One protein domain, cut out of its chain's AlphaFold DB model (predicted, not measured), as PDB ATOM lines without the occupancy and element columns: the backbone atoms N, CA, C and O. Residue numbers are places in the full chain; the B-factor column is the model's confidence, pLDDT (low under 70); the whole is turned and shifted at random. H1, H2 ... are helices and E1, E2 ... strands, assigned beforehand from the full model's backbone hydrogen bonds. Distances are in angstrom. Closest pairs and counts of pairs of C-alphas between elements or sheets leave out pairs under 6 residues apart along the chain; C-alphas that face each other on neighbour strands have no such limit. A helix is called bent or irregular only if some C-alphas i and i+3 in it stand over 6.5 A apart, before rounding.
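This is residues 8 to 33 and 125 to 139 of the 140 residues of the protein "Transcriptional regulator" of bacterium (UniProt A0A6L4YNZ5). A short pair of parallel strands, E1 and E2, lies between two helices in a flat, thin arrangement, with H1 packed on one side and H2 more loosely placed on the other. Residues 19 to 25, of which 19 and 20 belong to H1, stick out. The printed part has 41 residues, with two named helices and two named strands in the order E1, H1, E2, H2; the class is mixed, helices and strands. It is only just loose, close to compact, with a radius of gyration of the C-alphas of 10.9 A and spans of 29 by 27 by 6 A.

Strand E2, residues 26 to 30, measures 12.9 A from first to last C-alpha, and E1, residues 8 to 10, measures 7.1 A, beginning at C-alpha 8 (-79.199, -17.099, 12.312). H1, residues 11 to 20, measures 15.1 A and is irregular: C-alphas 12 and 15 are 7.5 A apart. H2, residues 125 to 137, measures 18.5 A and ends at C-alpha 137 (-71.092, -9.391, 2.391).

E1 and E2 are parallel neighbours at 35 degrees, with N 30 and O 9 within hydrogen-bond range at 2.8 A. E1, H1 and E2 form a strand-helix-strand unit, two parallel strands joined through a helix, with a right-handed crossover. The closest C-alphas of H1 and E2 are those of Phe 11 and Pro 29, 4.7 A apart. Those of E2 and H2 are Ile 30 and Ile 127, 7.3 A apart. H1 and H2 are apart. In H2 every O i to N i+4 pair is within hydrogen-bond range; in H1 2 of 6 are, beside 4 of 7 O i to N i+3 pairs.

The two C-alphas farthest apart, those of Pro 23 and Pro 125, are 28.9 A apart. Residues 34 to 124 are not printed, and C-alphas 33 and 125 are 11.4 A apart across the cut. The links E1 to H1 and H1 to E2 are tight. The mean pLDDT of the printed part is 87.0, and residues 138 to 139 are under 70.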
ATOM      1  N   VAL A   8     -79.606 -17.457  10.947       92.06
ATOM      2  CA  VAL A   8     -79.199 -17.099  12.312       92.06
ATOM      3  C   VAL A   8     -79.890 -18.041  13.286       92.06
ATOM      4  O   VAL A   8     -81.085 -18.295  13.162       92.06
ATOM      5  N   SER A   9     -79.144 -18.566  14.253       92.12
ATOM      6  CA  SER A   9     -79.687 -19.437  15.301       92.12
ATOM      7  C   SER A   9     -79.091 -19.084  16.650       92.12
ATOM      8  O   SER A   9     -78.012 -18.498  16.719       92.12
ATOM      9  N   THR A  10     -79.759 -19.464  17.734       88.88
ATOM     10  CA  THR A  10     -79.099 -19.458  19.039       88.88
ATOM     11  C   THR A  10     -77.994 -20.512  19.057       88.88
ATOM     12  O   THR A  10     -78.133 -21.571  18.443       88.88
ATOM     13  N   PHE A  11     -76.899 -20.241  19.767       87.25
ATOM     14  CA  PHE A  11     -75.740 -21.138  19.835       87.25
ATOM     15  C   PHE A  11     -76.132 -22.570  20.221       87.25
ATOM     16  O   PHE A  11     -75.638 -23.524  19.630       87.25
ATOM     17  N   TYR A  12     -77.090 -22.708  21.141       85.31
ATOM     18  CA  TYR A  12     -77.605 -23.995  21.608       85.31
ATOM     19  C   TYR A  12     -78.209 -24.861  20.486       85.31
ATOM     20  O   TYR A  12     -78.003 -26.068  20.466       85.31
ATOM     21  N   HIS A  13     -78.897 -24.252  19.516       90.31
ATOM     22  CA  HIS A  13     -79.578 -24.976  18.433       90.31
ATOM     23  C   HIS A  13     -78.754 -25.043  17.140       90.31
ATOM     24  O   HIS A  13     -79.194 -25.630  16.152       90.31
ATOM     25  N   ALA A  14     -77.555 -24.454  17.115       92.56
ATOM     26  CA  ALA A  14     -76.782 -24.292  15.889       92.56
ATOM     27  C   ALA A  14     -76.452 -25.630  15.208       92.56
ATOM     28  O   ALA A  14     -76.555 -25.749  13.988       92.56
ATOM     29  N   ALA A  15     -76.107 -26.655  15.991       91.31
ATOM     30  CA  ALA A  15     -75.784 -27.979  15.464       91.31
ATOM     31  C   ALA A  15     -76.999 -28.673  14.825       91.31
ATOM     32  O   ALA A  15     -76.855 -29.350  13.808       91.31
ATOM     33  N   GLU A  16     -78.190 -28.507  15.398       94.06
ATOM     34  CA  GLU A  16     -79.428 -29.082  14.865       94.06
ATOM     35  C   GLU A  16     -79.886 -28.334  13.615       94.06
ATOM     36  O   GLU A  16     -80.148 -28.953  12.587       94.06
ATOM     37  N   ILE A  17     -79.866 -26.999  13.660       93.06
ATOM     38  CA  ILE A  17     -80.203 -26.139  12.522       93.06
ATOM     39  C   ILE A  17     -79.262 -26.415  11.343       93.06
ATOM     40  O   ILE A  17     -79.727 -26.539  10.213       93.06
ATOM     41  N   LYS A  18     -77.949 -26.575  11.573       91.44
ATOM     42  CA  LYS A  18     -76.983 -26.815  10.487       91.44
ATOM     43  C   LYS A  18     -77.284 -28.091   9.696       91.44
ATOM     44  O   LYS A  18     -77.012 -28.113   8.502       91.44
ATOM     45  N   LYS A  19     -77.876 -29.115  10.323       94.00
ATOM     46  CA  LYS A  19     -78.287 -30.363   9.650       94.00
ATOM     47  C   LYS A  19     -79.481 -30.175   8.712       94.00
ATOM     48  O   LYS A  19     -79.650 -30.964   7.791       94.00
ATOM     49  N   LEU A  20     -80.309 -29.161   8.960       93.44
ATOM     50  CA  LEU A  20     -81.494 -28.840   8.159       93.44
ATOM     51  C   LEU A  20     -81.181 -27.877   7.008       93.44
ATOM     52  O   LEU A  20     -82.014 -27.664   6.129       93.44
ATOM     53  N   LEU A  21     -79.998 -27.265   7.031       90.81
ATOM     54  CA  LEU A  21     -79.588 -26.274   6.053       90.81
ATOM     55  C   LEU A  21     -78.864 -26.920   4.859       90.81
ATOM     56  O   LEU A  21     -78.147 -27.907   5.032       90.81
ATOM     57  N   PRO A  22     -78.985 -26.331   3.655       89.44
ATOM     58  CA  PRO A  22     -78.139 -26.687   2.523       89.44
ATOM     59  C   PRO A  22     -76.638 -26.631   2.878       89.44
ATOM     60  O   PRO A  22     -76.242 -25.801   3.706       89.44
ATOM     61  N   PRO A  23     -75.780 -27.464   2.257       84.38
ATOM     62  CA  PRO A  23     -74.345 -27.495   2.560       84.38
ATOM     63  C   PRO A  23     -73.653 -26.127   2.442       84.38
ATOM     64  O   PRO A  23     -72.786 -25.793   3.250       84.38
ATOM     65  N   ASP A  24     -74.085 -25.327   1.471       83.00
ATOM     66  CA  ASP A  24     -73.599 -23.991   1.126       83.00
ATOM     67  C   ASP A  24     -74.226 -22.860   1.959       83.00
ATOM     68  O   ASP A  24     -73.782 -21.715   1.888       83.00
ATOM     69  N   ALA A  25     -75.230 -23.153   2.788       85.38
ATOM     70  CA  ALA A  25     -75.882 -22.133   3.599       85.38
ATOM     71  C   ALA A  25     -74.992 -21.663   4.763       85.38
ATOM     72  O   ALA A  25     -74.480 -22.458   5.568       85.38
ATOM     73  N   LEU A  26     -74.873 -20.340   4.893       86.06
ATOM     74  CA  LEU A  26     -74.207 -19.682   6.013       86.06
ATOM     75  C   LEU A  26     -75.102 -19.718   7.255       86.06
ATOM     76  O   LEU A  26     -76.240 -19.249   7.225       86.06
ATOM     77  N   LEU A  27     -74.561 -20.246   8.356       90.69
ATOM     78  CA  LEU A  27     -75.195 -20.240   9.671       90.69
ATOM     79  C   LEU A  27     -74.352 -19.420  10.644       90.69
ATOM     80  O   LEU A  27     -73.202 -19.766  10.909       90.69
ATOM     81  N   VAL A  28     -74.947 -18.374  11.211       91.44
ATOM     82  CA  VAL A  28     -74.360 -17.597  12.302       91.44
ATOM     83  C   VAL A  28     -75.017 -18.011  13.618       91.44
ATOM     84  O   VAL A  28     -76.189 -17.690  13.842       91.44
ATOM     85  N   PRO A  29     -74.293 -18.701  14.513       91.12
ATOM     86  CA  PRO A  29     -74.754 -18.893  15.877       91.12
ATOM     87  C   PRO A  29     -74.606 -17.591  16.675       91.12
ATOM     88  O   PRO A  29     -73.566 -16.932  16.624       91.12
ATOM     89  N   ILE A  30     -75.634 -17.231  17.442       90.88
ATOM     90  CA  ILE A  30     -75.620 -16.089  18.360       90.88
ATOM     91  C   ILE A  30     -75.865 -16.544  19.796       90.88
ATOM     92  O   ILE A  30     -76.666 -17.440  20.060       90.88
ATOM     93  N   ASN A  31     -75.191 -15.895  20.739       85.56
ATOM     94  CA  ASN A  31     -75.480 -16.060  22.157       85.56
ATOM     95  C   ASN A  31     -76.531 -15.037  22.574       85.56
ATOM     96  O   ASN A  31     -76.369 -13.844  22.318       85.56
ATOM     97  N   LEU A  32     -77.590 -15.521  23.220       84.50
ATOM     98  CA  LEU A  32     -78.566 -14.668  23.879       84.50
ATOM     99  C   LEU A  32     -78.073 -14.395  25.292       84.50
ATOM    100  O   LEU A  32     -77.872 -15.329  26.066       84.50
ATOM    101  N   GLN A  33     -77.838 -13.129  25.609       81.62
ATOM    102  CA  GLN A  33     -77.371 -12.713  26.922       81.62
ATOM    103  C   GLN A  33     -77.995 -11.378  27.287       81.62
ATOM    104  O   GLN A  33     -78.023 -10.450  26.480       81.62
ATOM    105  N   PRO A 125     -75.575  -5.094  20.796       84.25
ATOM    106  CA  PRO A 125     -75.377  -4.236  19.624       84.25
ATOM    107  C   PRO A 125     -74.228  -4.699  18.716       84.25
ATOM    108  O   PRO A 125     -74.251  -4.484  17.503       84.25
ATOM    109  N   GLN A 126     -73.222  -5.363  19.291       85.50
ATOM    110  CA  GLN A 126     -72.092  -5.934  18.560       85.50
ATOM    111  C   GLN A 126     -72.533  -7.090  17.655       85.50
ATOM    112  O   GLN A 126     -72.123  -7.124  16.494       85.50
ATOM    113  N   ILE A 127     -73.401  -7.983  18.148       87.75
ATOM    114  CA  ILE A 127     -73.984  -9.072  17.353       87.75
ATOM    115  C   ILE A 127     -74.862  -8.493  16.243       87.75
ATOM    116  O   ILE A 127     -74.719  -8.891  15.093       87.75
ATOM    117  N   VAL A 128     -75.702  -7.495  16.538       88.38
ATOM    118  CA  VAL A 128     -76.523  -6.828  15.508       88.38
ATOM    119  C   VAL A 128     -75.645  -6.226  14.406       88.38
ATOM    120  O   VAL A 128     -75.929  -6.385  13.217       88.38
ATOM    121  N   ARG A 129     -74.544  -5.561  14.777       89.62
ATOM    122  CA  ARG A 129     -73.575  -5.009  13.820       89.62
ATOM    123  C   ARG A 129     -72.892  -6.105  13.003       89.62
ATOM    124  O   ARG A 129     -72.753  -5.950  11.793       89.62
ATOM    125  N   TYR A 130     -72.492  -7.199  13.646       89.06
ATOM    126  CA  TYR A 130     -71.916  -8.358  12.969       89.06
ATOM    127  C   TYR A 130     -72.892  -8.946  11.942       89.06
ATOM    128  O   TYR A 130     -72.527  -9.090  10.780       89.06
ATOM    129  N   LEU A 131     -74.148  -9.188  12.332       89.81
ATOM    130  CA  LEU A 131     -75.192  -9.709  11.444       89.81
ATOM    131  C   LEU A 131     -75.443  -8.781  10.252       89.81
ATOM    132  O   LEU A 131     -75.559  -9.246   9.122       89.81
ATOM    133  N   ARG A 132     -75.454  -7.461  10.472       89.50
ATOM    134  CA  ARG A 132     -75.591  -6.471   9.393       89.50
ATOM    135  C   ARG A 132     -74.431  -6.532   8.395       89.50
ATOM    136  O   ARG A 132     -74.663  -6.420   7.194       89.50
ATOM    137  N   ASN A 133     -73.203  -6.704   8.878       88.12
ATOM    138  CA  ASN A 133     -72.026  -6.834   8.019       88.12
ATOM    139  C   ASN A 133     -72.033  -8.166   7.257       88.12
ATOM    140  O   ASN A 133     -71.786  -8.177   6.056       88.12
ATOM    141  N   ALA A 134     -72.375  -9.267   7.934       85.19
ATOM    142  CA  ALA A 134     -72.503 -10.585   7.320       85.19
ATOM    143  C   ALA A 134     -73.564 -10.586   6.208       85.19
ATOM    144  O   ALA A 134     -73.297 -11.083   5.118       85.19
ATOM    145  N   LEU A 135     -74.721  -9.953   6.442       84.62
ATOM    146  CA  LEU A 135     -75.751  -9.767   5.419       84.62
ATOM    147  C   LEU A 135     -75.211  -9.003   4.207       84.62
ATOM    148  O   LEU A 135     -75.346  -9.488   3.094       84.62
ATOM    149  N   ARG A 136     -74.554  -7.851   4.401       84.19
ATOM    150  CA  ARG A 136     -73.994  -7.055   3.289       84.19
ATOM    151  C   ARG A 136     -73.001  -7.845   2.433       84.19
ATOM    152  O   ARG A 136     -73.088  -7.800   1.212       84.19
ATOM    153  N   ASN A 137     -72.111  -8.596   3.076       75.56
ATOM    154  CA  ASN A 137     -71.092  -9.391   2.391       75.56
ATOM    155  C   ASN A 137     -71.655 -10.654   1.719       75.56
ATOM    156  O   ASN A 137     -70.963 -11.254   0.910       75.56
ATOM    157  N   SER A 138     -72.883 -11.071   2.048       67.00
ATOM    158  CA  SER A 138     -73.525 -12.250   1.440       67.00
ATOM    159  C   SER A 138     -74.174 -11.953   0.079       67.00
ATOM    160  O   SER A 138     -74.620 -12.883  -0.589       67.00
ATOM    161  N   PHE A 139     -74.249 -10.677  -0.324       59.16
ATOM    162  CA  PHE A 139     -74.827 -10.219  -1.599       59.16
ATOM    163  C   PHE A 139     -73.822  -9.480  -2.504       59.16
ATOM    164  O   PHE A 139     -74.237  -8.881  -3.495       59.16
TER     165      PHE A 139